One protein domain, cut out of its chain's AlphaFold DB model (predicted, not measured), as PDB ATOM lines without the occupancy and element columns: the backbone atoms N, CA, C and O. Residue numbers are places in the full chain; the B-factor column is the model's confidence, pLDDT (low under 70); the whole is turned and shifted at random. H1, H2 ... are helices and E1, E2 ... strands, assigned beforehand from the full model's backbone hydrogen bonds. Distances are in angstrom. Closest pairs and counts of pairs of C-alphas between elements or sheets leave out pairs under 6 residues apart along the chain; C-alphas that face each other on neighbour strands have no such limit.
ATOM      1  N   PHE A  45     225.054 279.692 239.095       67.44
ATOM      2  CA  PHE A  45     226.389 279.816 239.667       67.44
ATOM      3  C   PHE A  45     226.257 279.966 241.176       67.44
ATOM      4  O   PHE A  45     225.700 280.952 241.653       67.44
ATOM      5  N   LEU A  46     226.791 278.998 241.918       81.94
ATOM      6  CA  LEU A  46     226.820 279.057 243.375       81.94
ATOM      7  C   LEU A  46     228.125 279.667 243.872       81.94
ATOM      8  O   LEU A  46     228.115 280.460 244.811       81.94
ATOM      9  N   ALA A  47     229.249 279.301 243.256       90.56
ATOM     10  CA  ALA A  47     230.538 279.848 243.640       90.56
ATOM     11  C   ALA A  47     231.498 279.973 242.458       90.56
ATOM     12  O   ALA A  47     231.492 279.157 241.534       90.56
ATOM     13  N   LEU A  48     232.348 280.996 242.517       94.94
ATOM     14  CA  LEU A  48     233.452 281.222 241.584       94.94
ATOM     15  C   LEU A  48     234.737 281.408 242.377       94.94
ATOM     16  O   LEU A  48     234.721 281.956 243.475       94.94
ATOM     17  N   GLY A  49     235.865 281.033 241.801       96.31
ATOM     18  CA  GLY A  49     237.147 281.298 242.417       96.31
ATOM     19  C   GLY A  49     238.308 280.797 241.587       96.31
ATOM     20  O   GLY A  49     238.299 280.881 240.354       96.31
ATOM     21  N   THR A  50     239.340 280.322 242.272       97.56
ATOM     22  CA  THR A  50     240.588 279.913 241.636       97.56
ATOM     23  C   THR A  50     241.062 278.583 242.170       97.56
ATOM     24  O   THR A  50     240.915 278.283 243.350       97.56
ATOM     25  N   PHE A  51     241.681 277.809 241.293       97.75
ATOM     26  CA  PHE A  51     242.434 276.631 241.675       97.75
ATOM     27  C   PHE A  51     243.890 276.837 241.266       97.75
ATOM     28  O   PHE A  51     244.165 277.200 240.124       97.75
ATOM     29  N   TYR A  52     244.818 276.696 242.199       96.62
ATOM     30  CA  TYR A  52     246.245 276.867 241.962       96.62
ATOM     31  C   TYR A  52     246.972 275.571 242.281       96.62
ATOM     32  O   TYR A  52     246.650 274.896 243.256       96.62
ATOM     33  N   ILE A  53     247.948 275.244 241.443       95.81
ATOM     34  CA  ILE A  53     248.771 274.052 241.582       95.81
ATOM     35  C   ILE A  53     250.230 274.389 241.327       95.81
ATOM     36  O   ILE A  53     250.539 275.231 240.475       95.81
ATOM     37  N   ASN A  54     251.114 273.680 242.021       94.31
ATOM     38  CA  ASN A  54     252.513 273.589 241.635       94.31
ATOM     39  C   ASN A  54     253.106 272.213 241.967       94.31
ATOM     40  O   ASN A  54     252.602 271.482 242.819       94.31
ATOM     41  N   ASP A  55     254.192 271.871 241.289       94.75
ATOM     42  CA  ASP A  55     254.937 270.620 241.433       94.75
ATOM     43  C   ASP A  55     255.918 270.599 242.614       94.75
ATOM     44  O   ASP A  55     256.437 269.541 242.955       94.75
ATOM     45  N   SER A  56     256.184 271.739 243.255       94.12
ATOM     46  CA  SER A  56     257.136 271.803 244.371       94.12
ATOM     47  C   SER A  56     256.594 271.247 245.686       94.12
ATOM     48  O   SER A  56     257.376 270.906 246.569       94.12
ATOM     49  N   GLY A  57     255.269 271.133 245.815       94.62
ATOM     50  CA  GLY A  57     254.631 270.641 247.036       94.62
ATOM     51  C   GLY A  57     254.552 271.666 248.167       94.62
ATOM     52  O   GLY A  57     254.152 271.307 249.272       94.62
ATOM     53  N   GLU A  58     254.906 272.921 247.900       94.69
ATOM     54  CA  GLU A  58     254.866 274.044 248.839       94.69
ATOM     55  C   GLU A  58     254.059 275.197 248.238       94.69
ATOM     56  O   GLU A  58     253.913 275.280 247.020       94.69
ATOM     57  N   SER A  59     253.553 276.122 249.056       92.44
ATOM     58  CA  SER A  59     252.804 277.285 248.555       92.44
ATOM     59  C   SER A  59     253.625 278.185 247.623       92.44
ATOM     60  O   SER A  59     253.099 278.710 246.641       92.44
ATOM     61  N   HIS A  60     254.924 278.326 247.897       89.62
ATOM     62  CA  HIS A  60     255.846 279.182 247.157       89.62
ATOM     63  C   HIS A  60     256.948 278.349 246.514       89.62
ATOM     64  O   HIS A  60     257.801 277.796 247.198       89.62
ATOM     65  N   GLY A  61     256.982 278.321 245.187       77.69
ATOM     66  CA  GLY A  61     257.985 277.561 244.456       77.69
ATOM     67  C   GLY A  61     257.415 276.944 243.191       77.69
ATOM     68  O   GLY A  61     256.358 277.343 242.701       77.69
ATOM     69  N   GLY A  62     258.153 275.976 242.659       71.25
ATOM     70  CA  GLY A  62     257.836 275.313 241.400       71.25
ATOM     71  C   GLY A  62     258.447 276.045 240.211       71.25
ATOM     72  O   GLY A  62     258.484 277.275 240.150       71.25
ATOM     73  N   PHE A  63     258.985 275.271 239.273       69.19
ATOM     74  CA  PHE A  63     259.614 275.811 238.066       69.19
ATOM     75  C   PHE A  63     259.020 275.205 236.799       69.19
ATOM     76  O   PHE A  63     258.812 275.937 235.836       69.19
ATOM     77  N   GLU A  64     258.721 273.901 236.789       74.06
ATOM     78  CA  GLU A  64     258.245 273.229 235.577       74.06
ATOM     79  C   GLU A  64     256.719 273.260 235.452       74.06
ATOM     80  O   GLU A  64     256.216 273.599 234.378       74.06
ATOM     81  N   TYR A  65     255.974 272.987 236.530       81.38
ATOM     82  CA  TYR A  65     254.513 272.868 236.458       81.38
ATOM     83  C   TYR A  65     253.797 273.672 237.542       81.38
ATOM     84  O   TYR A  65     253.262 273.109 238.490       81.38
ATOM     85  N   ALA A  66     253.725 274.994 237.358       91.25
ATOM     86  CA  ALA A  66     252.834 275.872 238.115       91.25
ATOM     87  C   ALA A  66     251.709 276.411 237.219       91.25
ATOM     88  O   ALA A  66     251.948 276.846 236.084       91.25
ATOM     89  N   GLY A  67     250.480 276.404 237.737       93.69
ATOM     90  CA  GLY A  67     249.305 276.841 236.991       93.69
ATOM     91  C   GLY A  67     248.190 277.366 237.886       93.69
ATOM     92  O   GLY A  67     247.947 276.858 238.976       93.69
ATOM     93  N   THR A  68     247.492 278.388 237.406       95.69
ATOM     94  CA  THR A  68     246.244 278.879 237.987       95.69
ATOM     95  C   THR A  68     245.107 278.589 237.021       95.69
ATOM     96  O   THR A  68     245.223 278.799 235.813       95.69
ATOM     97  N   PHE A  69     243.980 278.173 237.571       97.81
ATOM     98  CA  PHE A  69     242.756 277.819 236.881       97.81
ATOM     99  C   PHE A  69     241.617 278.667 237.443       97.81
ATOM    100  O   PHE A  69     241.609 279.024 238.624       97.81
ATOM    101  N   TYR A  70     240.643 278.985 236.601       97.75
ATOM    102  CA  TYR A  70     239.323 279.378 237.075       97.75
ATOM    103  C   TYR A  70     238.640 278.164 237.692       97.75
ATOM    104  O   TYR A  70     238.716 277.082 237.113       97.75
ATOM    105  N   ALA A  71     237.982 278.352 238.832       97.50
ATOM    106  CA  ALA A  71     237.204 277.320 239.502       97.50
ATOM    107  C   ALA A  71     235.745 277.769 239.597       97.50
ATOM    108  O   ALA A  71     235.437 278.732 240.297       97.50
ATOM    109  N   ASN A  72     234.853 277.082 238.889       95.44
ATOM    110  CA  ASN A  72     233.437 277.432 238.823       95.44
ATOM    111  C   ASN A  72     232.608 276.275 239.372       95.44
ATOM    112  O   ASN A  72     232.589 275.202 238.775       95.44
ATOM    113  N   LEU A  73     231.917 276.498 240.490       93.81
ATOM    114  CA  LEU A  73     230.966 275.542 241.045       93.81
ATOM    115  C   LEU A  73     229.557 275.922 240.590       93.81
ATOM    116  O   LEU A  73     228.966 276.895 241.075       93.81
ATOM    117  N   THR A  74     229.026 275.149 239.652       91.88
ATOM    118  CA  THR A  74     227.696 275.351 239.075       91.88
ATOM    119  C   THR A  74     226.775 274.196 239.412       91.88
ATOM    120  O   THR A  74     227.209 273.069 239.664       91.88
ATOM    121  N   ARG A  75     225.477 274.490 239.407       86.94
ATOM    122  CA  ARG A  75     224.436 273.469 239.377       86.94
ATOM    123  C   ARG A  75     223.856 273.391 237.974       86.94
ATOM    124  O   ARG A  75     223.412 274.409 237.441       86.94
ATOM    125  N   THR A  76     223.822 272.188 237.421       81.88
ATOM    126  CA  THR A  76     223.081 271.882 236.197       81.88
ATOM    127  C   THR A  76     222.044 270.829 236.564       81.88
ATOM    128  O   THR A  76     222.387 269.729 236.996       81.88
ATOM    129  N   ASP A  77     220.766 271.200 236.487       80.00
ATOM    130  CA  ASP A  77     219.628 270.394 236.934       80.00
ATOM    131  C   ASP A  77     219.765 269.888 238.390       80.00
ATOM    132  O   ASP A  77     219.536 270.612 239.370       80.00
ATOM    133  N   SER A  78     220.135 268.615 238.544       80.94
ATOM    134  CA  SER A  78     220.301 267.912 239.816       80.94
ATOM    135  C   SER A  78     221.754 267.640 240.195       80.94
ATOM    136  O   SER A  78     221.990 267.105 241.276       80.94
ATOM    137  N   GLU A  79     222.713 267.977 239.337       85.19
ATOM    138  CA  GLU A  79     224.128 267.687 239.553       85.19
ATOM    139  C   GLU A  79     224.912 268.970 239.832       85.19
ATOM    140  O   GLU A  79     224.702 270.011 239.202       85.19
ATOM    141  N   TRP A  80     225.829 268.890 240.794       91.00
ATOM    142  CA  TRP A  80     226.804 269.941 241.047       91.00
ATOM    143  C   TRP A  80     228.099 269.602 240.322       91.00
ATOM    144  O   TRP A  80     228.568 268.464 240.372       91.00
ATOM    145  N   ILE A  81     228.684 270.591 239.658       93.69
ATOM    146  CA  ILE A  81     229.903 270.423 238.875       93.69
ATOM    147  C   ILE A  81     230.890 271.511 239.282       93.69
ATOM    148  O   ILE A  81     230.576 272.698 239.214       93.69
ATOM    149  N   LEU A  82     232.089 271.099 239.698       95.81
ATOM    150  CA  LEU A  82     233.243 271.981 239.816       95.81
ATOM    151  C   LEU A  82     234.040 271.898 238.513       95.81
ATOM    152  O   LEU A  82     234.690 270.888 238.239       95.81
ATOM    153  N   LEU A  83     233.967 272.960 237.716       96.56
ATOM    154  CA  LEU A  83     234.703 273.097 236.466       96.56
ATOM    155  C   LEU A  83     235.988 273.895 236.695       96.56
ATOM    156  O   LEU A  83     235.950 275.020 237.199       96.56
ATOM    157  N   LEU A  84     237.110 273.324 236.270       97.56
ATOM    158  CA  LEU A  84     238.434 273.926 236.293       97.56
ATOM    159  C   LEU A  84     238.863 274.270 234.868       97.56
ATOM    160  O   LEU A  84     238.842 273.426 233.976       97.56
ATOM    161  N   SER A  85     239.250 275.517 234.621       96.75
ATOM    162  CA  SER A  85     239.699 275.962 233.293       96.75
ATOM    163  C   SER A  85     241.008 276.722 233.406       96.75
ATOM    164  O   SER A  85     241.081 277.696 234.154       96.75
ATOM    165  N   LEU A  86     242.039 276.285 232.674       96.25
ATOM    166  CA  LEU A  86     243.368 276.888 232.747       96.25
ATOM    167  C   LEU A  86     243.287 278.394 232.463       96.25
ATOM    168  O   LEU A  86     242.778 278.822 231.429       96.25
ATOM    169  N   LYS A  87     243.797 279.195 233.401       95.62
ATOM    170  CA  LYS A  87     243.874 280.655 233.295       95.62
ATOM    171  C   LYS A  87     245.274 281.094 232.885       95.62
ATOM    172  O   LYS A  87     245.423 281.923 231.994       95.62
ATOM    173  N   THR A  88     246.293 280.572 233.561       94.00
ATOM    174  CA  THR A  88     247.706 280.865 233.293       94.00
ATOM    175  C   THR A  88     248.571 279.715 233.792       94.00
ATOM    176  O   THR A  88     248.248 279.115 234.812       94.00
ATOM    177  N   GLY A  89     249.670 279.412 233.110       90.44
ATOM    178  CA  GLY A  89     250.594 278.344 233.496       90.44
ATOM    179  C   GLY A  89     251.499 277.934 232.340       90.44
ATOM    180  O   GLY A  89     251.233 278.284 231.189       90.44
ATOM    181  N   LEU A  90     252.572 277.205 232.646       83.75
ATOM    182  CA  LEU A  90     253.500 276.665 231.637       83.75
ATOM    183  C   LEU A  90     252.954 275.409 230.935       83.75
ATOM    184  O   LEU A  90     253.467 275.009 229.892       83.75
ATOM    185  N   GLY A  91     251.892 274.818 231.482       86.00
ATOM    186  CA  GLY A  91     251.183 273.669 230.936       86.00
ATOM    187  C   GLY A  91     249.913 273.374 231.730       86.00
ATOM    188  O   GLY A  91     249.596 274.073 232.693       86.00
ATOM    189  N   ASP A  92     249.199 272.329 231.316       91.62
ATOM    190  CA  ASP A  92     248.008 271.824 231.996       91.62
ATOM    191  C   ASP A  92     248.288 270.421 232.551       91.62
ATOM    192  O   ASP A  92     248.199 269.441 231.807       91.62
ATOM    193  N   PRO A  93     248.711 270.300 233.820       89.69
ATOM    194  CA  PRO A  93     249.001 269.000 234.413       89.69
ATOM    195  C   PRO A  93     247.736 268.299 234.939       89.69
ATOM    196  O   PRO A  93     247.842 267.161 235.399       89.69
ATOM    197  N   LEU A  94     246.554 268.934 234.904       92.12
ATOM    198  CA  LEU A  94     245.328 268.306 235.394       92.12
ATOM    199  C   LEU A  94     244.870 267.202 234.449       92.12
ATOM    200  O   LEU A  94     244.809 267.373 233.234       92.12
ATOM    201  N   GLN A  95     244.482 266.070 235.032       90.38
ATOM    202  CA  GLN A  95     243.807 265.005 234.286       90.38
ATOM    203  C   GLN A  95     242.289 265.191 234.297       90.38
ATOM    204  O   GLN A  95     241.602 264.716 233.393       90.38
ATOM    205  N   TYR A  96     241.771 265.867 235.327       91.88
ATOM    206  CA  TYR A  96     240.345 266.084 235.533       91.88
ATOM    207  C   TYR A  96     240.040 267.577 235.648       91.88
ATOM    208  O   TYR A  96     240.424 268.236 236.614       91.88
ATOM    209  N   HIS A  97     239.303 268.091 234.667       95.00
ATOM    210  CA  HIS A  97     238.821 269.475 234.639       95.00
ATOM    211  C   HIS A  97     237.376 269.600 235.102       95.00
ATOM    212  O   HIS A  97     236.946 270.682 235.479       95.00
ATOM    213  N   GLU A  98     236.625 268.504 235.082       95.44
ATOM    214  CA  GLU A  98     235.238 268.450 235.524       95.44
ATOM    215  C   GLU A  98     235.133 267.479 236.696       95.44
ATOM    216  O   GLU A  98     235.433 266.290 236.560       95.44
ATOM    217  N   ILE A  99     234.709 267.985 237.850       95.19
ATOM    218  CA  ILE A  99     234.543 267.180 239.058       95.19
ATOM    219  C   ILE A  99     233.076 267.196 239.450       95.19
ATOM    220  O   ILE A  99     232.515 268.233 239.813       95.19
ATOM    221  N   ARG A 100     232.459 266.014 239.402       93.69
ATOM    222  CA  ARG A 100     231.078 265.809 239.844       93.69
ATOM    223  C   ARG A 100     231.007 265.842 241.366       93.69
ATOM    224  O   ARG A 100     231.714 265.103 242.054       93.69
ATOM    225  N   VAL A 101     230.126 266.692 241.874       91.81
ATOM    226  CA  VAL A 101     229.840 266.873 243.294       91.81
ATOM    227  C   VAL A 101     228.439 266.315 243.566       91.81
ATOM    228  O   VAL A 101     227.437 266.786 243.033       91.81
ATOM    229  N   PHE A 102     228.353 265.279 244.395       86.06
ATOM    230  CA  PHE A 102     227.095 264.594 244.716       86.06
ATOM    231  C   PHE A 102     226.276 265.324 245.774       86.06
ATOM    232  O   PHE A 102     225.049 265.251 245.793       86.06
ATOM    233  N   SER A 103     226.957 266.020 246.676       75.88
ATOM    234  CA  SER A 103     226.320 266.822 247.709       75.88
ATOM    235  C   SER A 103     227.235 267.962 248.107       75.88
ATOM    236  O   SER A 103     228.441 267.752 248.281       75.88
ATOM    237  N   ASN A 104     226.640 269.132 248.306       74.12
ATOM    238  CA  ASN A 104     227.282 270.266 248.933       74.12
ATOM    239  C   ASN A 104     226.538 270.651 250.212       74.12
ATOM    240  O   ASN A 104     225.309 270.630 250.269       74.12
ATOM    241  N   PHE A 105     227.289 271.004 251.246       76.75
ATOM    242  CA  PHE A 105     226.719 271.523 252.482       76.75
ATOM    243  C   PHE A 105     227.476 272.773 252.893       76.75
ATOM    244  O   PHE A 105     228.706 272.778 252.900       76.75
ATOM    245  N   TYR A 106     226.710 273.799 253.249       76.31
ATOM    246  CA  TYR A 106     227.182 274.935 254.021       76.31
ATOM    247  C   TYR A 106     226.860 274.633 255.478       76.31
ATOM    248  O   TYR A 106     225.690 274.649 255.861       76.31
ATOM    249  N   SER A 107     227.870 274.295 256.270       64.38
ATOM    250  CA  SER A 107     227.703 274.049 257.705       64.38
ATOM    251  C   SER A 107     228.772 274.820 258.444       64.38
ATOM    252  O   SER A 107     229.939 274.713 258.094       64.38
ATOM    253  N   ASP A 108     228.362 275.599 259.440       66.81
ATOM    254  CA  ASP A 108     229.255 276.196 260.440       66.81
ATOM    255  C   ASP A 108     230.446 277.013 259.897       66.81
ATOM    256  O   ASP A 108     231.447 277.171 260.585       66.81
ATOM    257  N   GLY A 109     230.323 277.591 258.696       79.62
ATOM    258  CA  GLY A 109     231.390 278.388 258.079       79.62
ATOM    259  C   GLY A 109     232.297 277.618 257.119       79.62
ATOM    260  O   GLY A 109     233.279 278.193 256.661       79.62
ATOM    261  N   ASP A 110     231.931 276.389 256.744       88.44
ATOM    262  CA  ASP A 110     232.658 275.571 255.769       88.44
ATOM    263  C   ASP A 110     231.801 275.223 254.544       88.44
ATOM    264  O   ASP A 110     230.568 275.136 254.616       88.44
ATOM    265  N   ILE A 111     232.476 274.942 253.425       91.81
ATOM    266  CA  ILE A 111     231.898 274.270 252.254       91.81
ATOM    267  C   ILE A 111     232.406 272.838 252.223       91.81
ATOM    268  O   ILE A 111     233.598 272.590 252.046       91.81
ATOM    269  N   VAL A 112     231.492 271.879 252.302       93.44
ATOM    270  CA  VAL A 112     231.822 270.465 252.105       93.44
ATOM    271  C   VAL A 112     231.355 270.032 250.725       93.44
ATOM    272  O   VAL A 112     230.161 270.103 250.446       93.44
ATOM    273  N   LEU A 113     232.269 269.544 249.883       94.00
ATOM    274  CA  LEU A 113     231.967 268.962 248.573       94.00
ATOM    275  C   LEU A 113     232.250 267.458 248.614       94.00
ATOM    276  O   LEU A 113     233.378 267.036 248.864       94.00
ATOM    277  N   ILE A 114     231.238 266.631 248.364       94.19
ATOM    278  CA  ILE A 114     231.417 265.177 248.250       94.19
ATOM    279  C   ILE A 114     231.508 264.804 246.776       94.19
ATOM    280  O   ILE A 114     230.593 265.103 246.015       94.19
ATOM    281  N   THR A 115     232.589 264.138 246.386       94.19
ATOM    282  CA  THR A 115     232.877 263.743 244.999       94.19
ATOM    283  C   THR A 115     233.153 262.250 244.907       94.19
ATOM    284  O   THR A 115     233.273 261.561 245.922       94.19
ATOM    285  N   GLU A 116     233.306 261.734 243.689       92.38
ATOM    286  CA  GLU A 116     233.721 260.342 243.473       92.38
ATOM    287  C   GLU A 116     235.142 260.039 243.961       92.38
ATOM    288  O   GLU A 116     235.456 258.884 244.244       92.38
ATOM    289  N   LYS A 117     235.999 261.061 244.075       92.69
ATOM    290  CA  LYS A 117     237.389 260.914 244.529       92.69
ATOM    291  C   LYS A 117     237.540 261.084 246.034       92.69
ATOM    292  O   LYS A 117     238.580 260.747 246.587       92.69
ATOM    293  N   GLY A 118     236.510 261.588 246.705       93.56
ATOM    294  CA  GLY A 118     236.525 261.796 248.142       93.56
ATOM    295  C   GLY A 118     235.798 263.060 248.561       93.56
ATOM    296  O   GLY A 118     235.030 263.669 247.810       93.56
ATOM    297  N   ARG A 119     236.036 263.434 249.813       94.94
ATOM    298  CA  ARG A 119     235.440 264.600 250.455       94.94
ATOM    299  C   ARG A 119     236.427 265.762 250.401       94.94
ATOM    300  O   ARG A 119     237.544 265.616 250.876       94.94
ATOM    301  N   MET A 120     235.991 266.903 249.878       96.50
ATOM    302  CA  MET A 120     236.688 268.176 250.028       96.50
ATOM    303  C   MET A 120     236.003 269.010 251.109       96.50
ATOM    304  O   MET A 120     234.772 269.045 251.182       96.50
ATOM    305  N   VAL A 121     236.792 269.667 251.949       96.50
ATOM    306  CA  VAL A 121     236.316 270.609 252.968       96.50
ATOM    307  C   VAL A 121     237.073 271.907 252.760       96.50
ATOM    308  O   VAL A 121     238.293 271.907 252.864       96.50
ATOM    309  N   LEU A 122     236.365 272.980 252.425       96.94
ATOM    310  CA  LEU A 122     236.929 274.315 252.302       96.94
ATOM    311  C   LEU A 122     236.502 275.122 253.525       96.94
ATOM    312  O   LEU A 122     235.304 275.258 253.777       96.94
ATOM    313  N   GLU A 123     237.472 275.669 254.242       95.56
ATOM    314  CA  GLU A 123     237.249 276.472 255.444       95.56
ATOM    315  C   GLU A 123     237.182 277.955 255.081       95.56
ATOM    316  O   GLU A 123     237.908 278.426 254.198       95.56
ATOM    317  N   TYR A 124     236.317 278.720 255.748       95.00
ATOM    318  CA  TYR A 124     236.257 280.164 255.527       95.00
ATOM    319  C   TYR A 124     237.508 280.875 256.061       95.00
ATOM    320  O   TYR A 124     237.775 280.925 257.263       95.00
ATOM    321  N   MET A 125     238.252 281.509 255.159       94.56
ATOM    322  CA  MET A 125     239.496 282.199 255.460       94.56
ATOM    323  C   MET A 125     239.247 283.682 255.745       94.56
ATOM    324  O   MET A 125     239.152 284.512 254.840       94.56
ATOM    325  N   ALA A 126     239.174 284.044 257.025       94.19
ATOM    326  CA  ALA A 126     239.052 285.447 257.429       94.19
ATOM    327  C   ALA A 126     240.349 286.249 257.199       94.19
ATOM    328  O   ALA A 126     240.290 287.434 256.868       94.19
ATOM    329  N   PHE A 127     241.503 285.601 257.381       94.19
ATOM    330  CA  PHE A 127     242.833 286.184 257.218       94.19
ATOM    331  C   PHE A 127     243.774 285.150 256.590       94.19
ATOM    332  O   PHE A 127     243.898 284.046 257.111       94.19
ATOM    333  N   ASP A 128     244.422 285.522 255.493       92.25
ATOM    334  CA  ASP A 128     245.312 284.696 254.684       92.25
ATOM    335  C   ASP A 128     246.777 284.980 255.042       92.25
ATOM    336  O   ASP A 128     247.323 286.025 254.652       92.25
ATOM    337  N   PRO A 129     247.429 284.059 255.775       87.00
ATOM    338  CA  PRO A 129     248.818 284.220 256.174       87.00
ATOM    339  C   PRO A 129     249.809 283.831 255.069       87.00
ATOM    340  O   PRO A 129     250.992 284.127 255.216       87.00
ATOM    341  N   ILE A 130     249.360 283.172 253.995       89.81
ATOM    342  CA  ILE A 130     250.227 282.573 252.973       89.81
ATOM    343  C   ILE A 130     250.452 283.570 251.839       89.81
ATOM    344  O   ILE A 130     251.593 283.892 251.518       89.81
ATOM    345  N   TRP A 131     249.373 284.121 251.278       91.00
ATOM    346  CA  TRP A 131     249.434 285.006 250.108       91.00
ATOM    347  C   TRP A 131     249.216 286.479 250.451       91.00
ATOM    348  O   TRP A 131     248.920 287.298 249.583       91.00
ATOM    349  N   GLY A 132     249.375 286.849 251.722       91.06
ATOM    350  CA  GLY A 132     249.340 288.245 252.147       91.06
ATOM    351  C   GLY A 132     247.972 288.896 251.954       91.06
ATOM    352  O   GLY A 132     247.895 290.010 251.434       91.06
ATOM    353  N   ASN A 133     246.913 288.241 252.436       92.38
ATOM    354  CA  ASN A 133     245.509 288.676 252.363       92.38
ATOM    355  C   ASN A 133     244.791 288.468 251.020       92.38
ATOM    356  O   ASN A 133     243.648 288.908 250.881       92.38
ATOM    357  N   MET A 134     245.407 287.817 250.031       91.69
ATOM    358  CA  MET A 134     244.772 287.609 248.723       91.69
ATOM    359  C   MET A 134     243.569 286.661 248.784       91.69
ATOM    360  O   MET A 134     242.675 286.768 247.944       91.69
ATOM    361  N   LEU A 135     243.532 285.764 249.770       94.38
ATOM    362  CA  LEU A 135     242.448 284.798 249.960       94.38
ATOM    363  C   LEU A 135     241.444 285.195 251.057       94.38
ATOM    364  O   LEU A 135     240.547 284.413 251.380       94.38
ATOM    365  N   ASN A 136     241.546 286.405 251.618       95.31
ATOM    366  CA  ASN A 136     240.615 286.865 252.649       95.31
ATOM    367  C   ASN A 136     239.167 286.871 252.141       95.31
ATOM    368  O   ASN A 136     238.872 287.363 251.052       95.31
ATOM    369  N   GLY A 137     238.246 286.397 252.979       93.69
ATOM    370  CA  GLY A 137     236.818 286.355 252.676       93.69
ATOM    371  C   GLY A 137     236.423 285.263 251.681       93.69
ATOM    372  O   GLY A 137     235.338 285.332 251.104       93.69
ATOM    373  N   THR A 138     237.290 284.274 251.462       95.38
ATOM    374  CA  THR A 138     237.031 283.138 250.569       95.38
ATOM    375  C   THR A 138     237.023 281.828 251.349       95.38
ATOM    376  O   THR A 138     237.584 281.743 252.438       95.38
ATOM    377  N   TYR A 139     236.369 280.804 250.809       96.06
ATOM    378  CA  TYR A 139     236.468 279.443 251.328       96.06
ATOM    379  C   TYR A 139     237.645 278.758 250.659       96.06
ATOM    380  O   TYR A 139     237.701 278.736 249.429       96.06
ATOM    381  N   VAL A 140     238.568 278.210 251.442       97.12
ATOM    382  CA  VAL A 140     239.834 277.686 250.931       97.12
ATOM    383  C   VAL A 140     240.073 276.269 251.432       97.12
ATOM    384  O   VAL A 140     239.841 275.965 252.599       97.12
ATOM    385  N   ALA A 141     240.570 275.411 250.548       97.88
ATOM    386  CA  ALA A 141     241.242 274.178 250.925       97.88
ATOM    387  C   ALA A 141     242.649 274.165 250.322       97.88
ATOM    388  O   ALA A 141     242.812 274.462 249.134       97.88
ATOM    389  N   ILE A 142     243.651 273.817 251.125       97.94
ATOM    390  CA  ILE A 142     245.063 273.787 250.740       97.94
ATOM    391  C   ILE A 142     245.671 272.455 251.147       97.94
ATOM    392  O   ILE A 142     245.518 272.017 252.288       97.94
ATOM    393  N   TYR A 143     246.404 271.855 250.215       98.00
ATOM    394  CA  TYR A 143     247.262 270.708 250.450       98.00
ATOM    395  C   TYR A 143     248.697 271.065 250.057       98.00
ATOM    396  O   TYR A 143     248.981 271.319 248.886       98.00
ATOM    397  N   SER A 144     249.578 271.089 251.055       97.06
ATOM    398  CA  SER A 144     250.991 271.459 250.963       97.06
ATOM    399  C   SER A 144     251.830 270.316 251.551       97.06
ATOM    400  O   SER A 144     252.121 270.323 252.748       97.06
ATOM    401  N   PRO A 145     252.150 269.268 250.762       96.69
ATOM    402  CA  PRO A 145     252.816 268.064 251.272       96.69
ATOM    403  C   PRO A 145     254.272 268.280 251.702       96.69
ATOM    404  O   PRO A 145     254.795 267.474 252.469       96.69
ATOM    405  N   SER A 146     254.927 269.326 251.192       95.81
ATOM    406  CA  SER A 146     256.308 269.689 251.540       95.81
ATOM    407  C   SER A 146     256.393 270.995 252.339       95.81
ATOM    408  O   SER A 146     257.441 271.284 252.912       95.81
ATOM    409  N   GLY A 147     255.303 271.769 252.410       92.69
ATOM    410  CA  GLY A 147     255.236 272.998 253.196       92.69
ATOM    411  C   GLY A 147     255.012 272.747 254.692       92.69
ATOM    412  O   GLY A 147     254.843 271.609 255.132       92.69
ATOM    413  N   PRO A 148     255.014 273.809 255.517       94.06
ATOM    414  CA  PRO A 148     254.718 273.678 256.937       94.06
ATOM    415  C   PRO A 148     253.257 273.262 257.154       94.06
ATOM    416  O   PRO A 148     252.362 273.735 256.458       94.06
ATOM    417  N   ASP A 149     252.995 272.449 258.184       93.44
ATOM    418  CA  ASP A 149     251.651 271.930 258.494       93.44
ATOM    419  C   ASP A 149     250.582 273.029 258.596       93.44
ATOM    420  O   ASP A 149     249.429 272.804 258.246       93.44
ATOM    421  N   SER A 150     250.974 274.236 259.022       93.44
ATOM    422  CA  SER A 150     250.101 275.409 259.120       93.44
ATOM    423  C   SER A 150     249.557 275.923 257.784       93.44
ATOM    424  O   SER A 150     248.644 276.743 257.793       93.44
ATOM    425  N   GLU A 151     250.132 275.513 256.651       93.56
ATOM    426  CA  GLU A 151     249.597 275.836 255.324       93.56
ATOM    427  C   GLU A 151     248.468 274.908 254.893       93.56
ATOM    428  O   GLU A 151     247.709 275.275 254.001       93.56
ATOM    429  N   ASN A 152     248.351 273.720 255.490       96.06
ATOM    430  CA  ASN A 152     247.261 272.809 255.177       96.06
ATOM    431  C   ASN A 152     245.984 273.328 255.837       96.06
ATOM    432  O   ASN A 152     245.914 273.485 257.055       96.06
ATOM    433  N   ILE A 153     244.981 273.615 255.014       96.50
ATOM    434  CA  ILE A 153     243.720 274.227 255.438       96.50
ATOM    435  C   ILE A 153     242.591 273.410 254.836       96.50
ATOM    436  O   ILE A 153     242.633 273.084 253.646       96.50
ATOM    437  N   GLY A 154     241.583 273.075 255.636       95.94
ATOM    438  CA  GLY A 154     240.510 272.204 255.191       95.94
ATOM    439  C   GLY A 154     240.999 270.804 254.818       95.94
ATOM    440  O   GLY A 154     241.936 270.254 255.396       95.94
ATOM    441  N   MET A 155     240.323 270.197 253.846       97.12
ATOM    442  CA  MET A 155     240.639 268.861 253.350       97.12
ATOM    443  C   MET A 155     240.565 268.846 251.829       97.12
ATOM    444  O   MET A 155     239.499 269.035 251.248       97.12
ATOM    445  N   ILE A 156     241.700 268.610 251.189       98.00
ATOM    446  CA  ILE A 156     241.855 268.444 249.742       98.00
ATOM    447  C   ILE A 156     243.125 267.626 249.504       98.00
ATOM    448  O   ILE A 156     243.976 267.533 250.388       98.00
ATOM    449  N   SER A 157     243.262 267.011 248.337       97.31
ATOM    450  CA  SER A 157     244.488 266.312 247.964       97.31
ATOM    451  C   SER A 157     244.696 266.351 246.455       97.31
ATOM    452  O   SER A 157     243.754 266.509 245.677       97.31
ATOM    453  N   ALA A 158     245.954 266.231 246.033       97.19
ATOM    454  CA  ALA A 158     246.346 266.339 244.632       97.19
ATOM    455  C   ALA A 158     245.735 265.229 243.745       97.19
ATOM    456  O   ALA A 158     245.325 265.471 242.609       97.19
ATOM    457  N   ASP A 159     245.599 264.015 244.280       96.94
ATOM    458  CA  ASP A 159     245.058 262.847 243.578       96.94
ATOM    459  C   ASP A 159     243.579 262.998 243.186       96.94
ATOM    460  O   ASP A 159     243.158 262.428 242.175       96.94
ATOM    461  N   MET A 160     242.811 263.837 243.895       96.25
ATOM    462  CA  MET A 160     241.440 264.200 243.501       96.25
ATOM    463  C   MET A 160     241.381 264.842 242.106       96.25
ATOM    464  O   MET A 160     240.356 264.757 241.434       96.25
ATOM    465  N   PHE A 161     242.494 265.423 241.650       96.44
ATOM    466  CA  PHE A 161     242.654 266.072 240.346       96.44
ATOM    467  C   PHE A 161     243.515 265.249 239.370       96.44
ATOM    468  O   PHE A 161     243.874 265.721 238.288       96.44
ATOM    469  N   GLY A 162     243.849 264.007 239.745       95.69
ATOM    470  CA  GLY A 162     244.732 263.127 238.978       95.69
ATOM    471  C   GLY A 162     246.199 263.556 239.009       95.69
ATOM    472  O   GLY A 162     246.974 263.151 238.144       95.69
ATOM    473  N   LEU A 163     246.586 264.376 239.988       95.81
ATOM    474  CA  LEU A 163     247.960 264.823 240.164       95.81
ATOM    475  C   LEU A 163     248.731 263.876 241.100       95.81
ATOM    476  O   LEU A 163     248.139 263.248 241.984       95.81
ATOM    477  N   PRO A 164     250.063 263.773 240.952       96.25
ATOM    478  CA  PRO A 164     250.905 263.088 241.924       96.25
ATOM    479  C   PRO A 164     250.786 263.698 243.328       96.25
ATOM    480  O   PRO A 164     250.712 264.912 243.482       96.25
ATOM    481  N   ALA A 165     250.881 262.863 244.366       96.75
ATOM    482  CA  ALA A 165     250.705 263.282 245.762       96.75
ATOM    483  C   ALA A 165     251.726 264.321 246.276       96.75
ATOM    484  O   ALA A 165     251.527 264.877 247.343       96.75
ATOM    485  N   HIS A 166     252.819 264.577 245.552       95.62
ATOM    486  CA  HIS A 166     253.784 265.612 245.935       95.62
ATOM    487  C   HIS A 166     253.388 267.015 245.461       95.62
ATOM    488  O   HIS A 166     254.059 267.972 245.826       95.62
ATOM    489  N   TYR A 167     252.336 267.154 244.651       96.56
ATOM    490  CA  TYR A 167     251.896 268.456 244.159       96.56
ATOM    491  C   TYR A 167     251.232 269.260 245.274       96.56
ATOM    492  O   TYR A 167     250.435 268.736 246.056       96.56
ATOM    493  N   TYR A 168     251.515 270.557 245.277       96.81
ATOM    494  CA  TYR A 168     250.734 271.534 246.010       96.81
ATOM    495  C   TYR A 168     249.429 271.783 245.260       96.81
ATOM    496  O   TYR A 168     249.449 271.997 244.042       96.81
ATOM    497  N   VAL A 169     248.306 271.808 245.974       97.75
ATOM    498  CA  VAL A 169     247.021 272.237 245.412       97.75
ATOM    499  C   VAL A 169     246.293 273.172 246.369       97.75
ATOM    500  O   VAL A 169     246.262 272.955 247.578       97.75
ATOM    501  N   GLN A 170     245.667 274.202 245.814       98.06
ATOM    502  CA  GLN A 170     244.851 275.164 246.541       98.06
ATOM    503  C   GLN A 170     243.576 275.429 245.754       98.06
ATOM    504  O   GLN A 170     243.633 275.905 244.622       98.06
ATOM    505  N   LEU A 171     242.426 275.195 246.374       98.25
ATOM    506  CA  LEU A 171     241.123 275.591 245.853       98.25
ATOM    507  C   LEU A 171     240.581 276.734 246.704       98.25
ATOM    508  O   LEU A 171     240.447 276.574 247.912       98.25
ATOM    509  N   SER A 172     240.229 277.853 246.079       97.44
ATOM    510  CA  SER A 172     239.508 278.949 246.722       97.44
ATOM    511  C   SER A 172     238.205 279.244 245.992       97.44
ATOM    512  O   SER A 172     238.170 279.278 244.762       97.44
ATOM    513  N   LEU A 173     237.128 279.455 246.747       96.19
ATOM    514  CA  LEU A 173     235.790 279.729 246.232       96.19
ATOM    515  C   LEU A 173     235.142 280.901 246.978       96.19
ATOM    516  O   LEU A 173     235.188 280.998 248.204       96.19
ATOM    517  N   VAL A 174     234.487 281.774 246.221       94.12
ATOM    518  CA  VAL A 174     233.599 282.833 246.702       94.12
ATOM    519  C   VAL A 174     232.179 282.435 246.365       94.12
ATOM    520  O   VAL A 174     231.849 282.195 245.205       94.12
ATOM    521  N   VAL A 175     231.346 282.374 247.394       89.81
ATOM    522  CA  VAL A 175     229.951 281.959 247.283       89.81
ATOM    523  C   VAL A 175     229.104 283.181 246.994       89.81
ATOM    524  O   VAL A 175     229.167 284.172 247.725       89.81
ATOM    525  N   TYR A 176     228.282 283.096 245.961       83.94
ATOM    526  CA  TYR A 176     227.267 284.095 245.683       83.94
ATOM    527  C   TYR A 176     225.953 283.585 246.262       83.94
ATOM    528  O   TYR A 176     225.501 282.490 245.927       83.94
TER     529      TYR A 176
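Overview. This is residues 45 to 176 of the 178 residues of an uncharacterized protein of Euryarchaeota archaeon (UniProt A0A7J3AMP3). The model is a closed barrel of eight antiparallel strands, E1 to E8, which follow each other round the ring in chain order until E8 closes it against E1. One short helix, H1, sits outside the barrel; E4 bends by 70 degrees at residue 102, and its pairing is staggered, with E3 over its residues 98 to 101 and with E5 over its residues 101 to 107. The printed part has 132 residues with eight named strands and one named helix, in the order E1 E2 E3 E4 E5 E6 E7 H1 E8, and its class is mostly strand. It is compact, with a radius of gyration of the C-alphas of 13.6 A, and spans 40 by 31 by 23 A.

Arrangement. E1, residues 45 to 54, and E2, residues 66 to 76, form a hairpin at 158 degrees, with N 49 and O 71 2.8 A apart. E3, residues 79 to 89, forms a hairpin with E2, with N 70 and O 85 2.8 A apart. E4, residues 98 to 107, bends by 70 degrees at residue 102. It forms a hairpin with E3 over its residues 98 to 101, with N 99 and O 82 2.9 A apart. Over its residues 101 to 107 it pairs with E5, residues 110 to 115, in a hairpin, with N 112 and O 105 3.0 A apart. E6, residues 118 to 125, forms a hairpin with E5, with N 120 and O 113 2.8 A apart. Its residues 123 to 125 pair in a further hairpin with E7, residues 138 to 143, with N 125 and O 138 2.8 A apart. E1 to E7 form a meander, each strand the antiparallel neighbour of the one before. E8, residues 168 to 175, has E7 on one side, with N 171 and O 141 2.9 A apart, and E1 on the other, with N 52 and O 170 2.8 A apart. H1, residues 158 to 161, is on the barrel, outside it and over none of the strands, at a height over the sheet of 5.7 A; its closest C-alpha to E8 is that of Ala 158, 6.0 A from that of Val 169. H1 is too short for any O i to N i+4 pair.

Along the chain. E1 begins at C-alpha 45, (226.389, 279.816, 239.667), and is 26.9 A long. E2 and E3 have 11 residues each and are 30.1 A and 29.2 A long. E4 is 24.1 A, E6 21.9 A and E8 23.3 A long, while E5, E7 and H1 are shorter. E8 ends at C-alpha 175, (229.951, 281.959, 247.283).

Size, cuts and confidence. The C-alphas of Asp 77 and Pro 148, 40.5 A apart, are the two farthest apart. The printed part has no cut. The links E1 to E2, E6 to E7 and E7 to H1 are long. The mean pLDDT of the printed part is 91.7; residues 45, 63 and 107 to 108 are under 70.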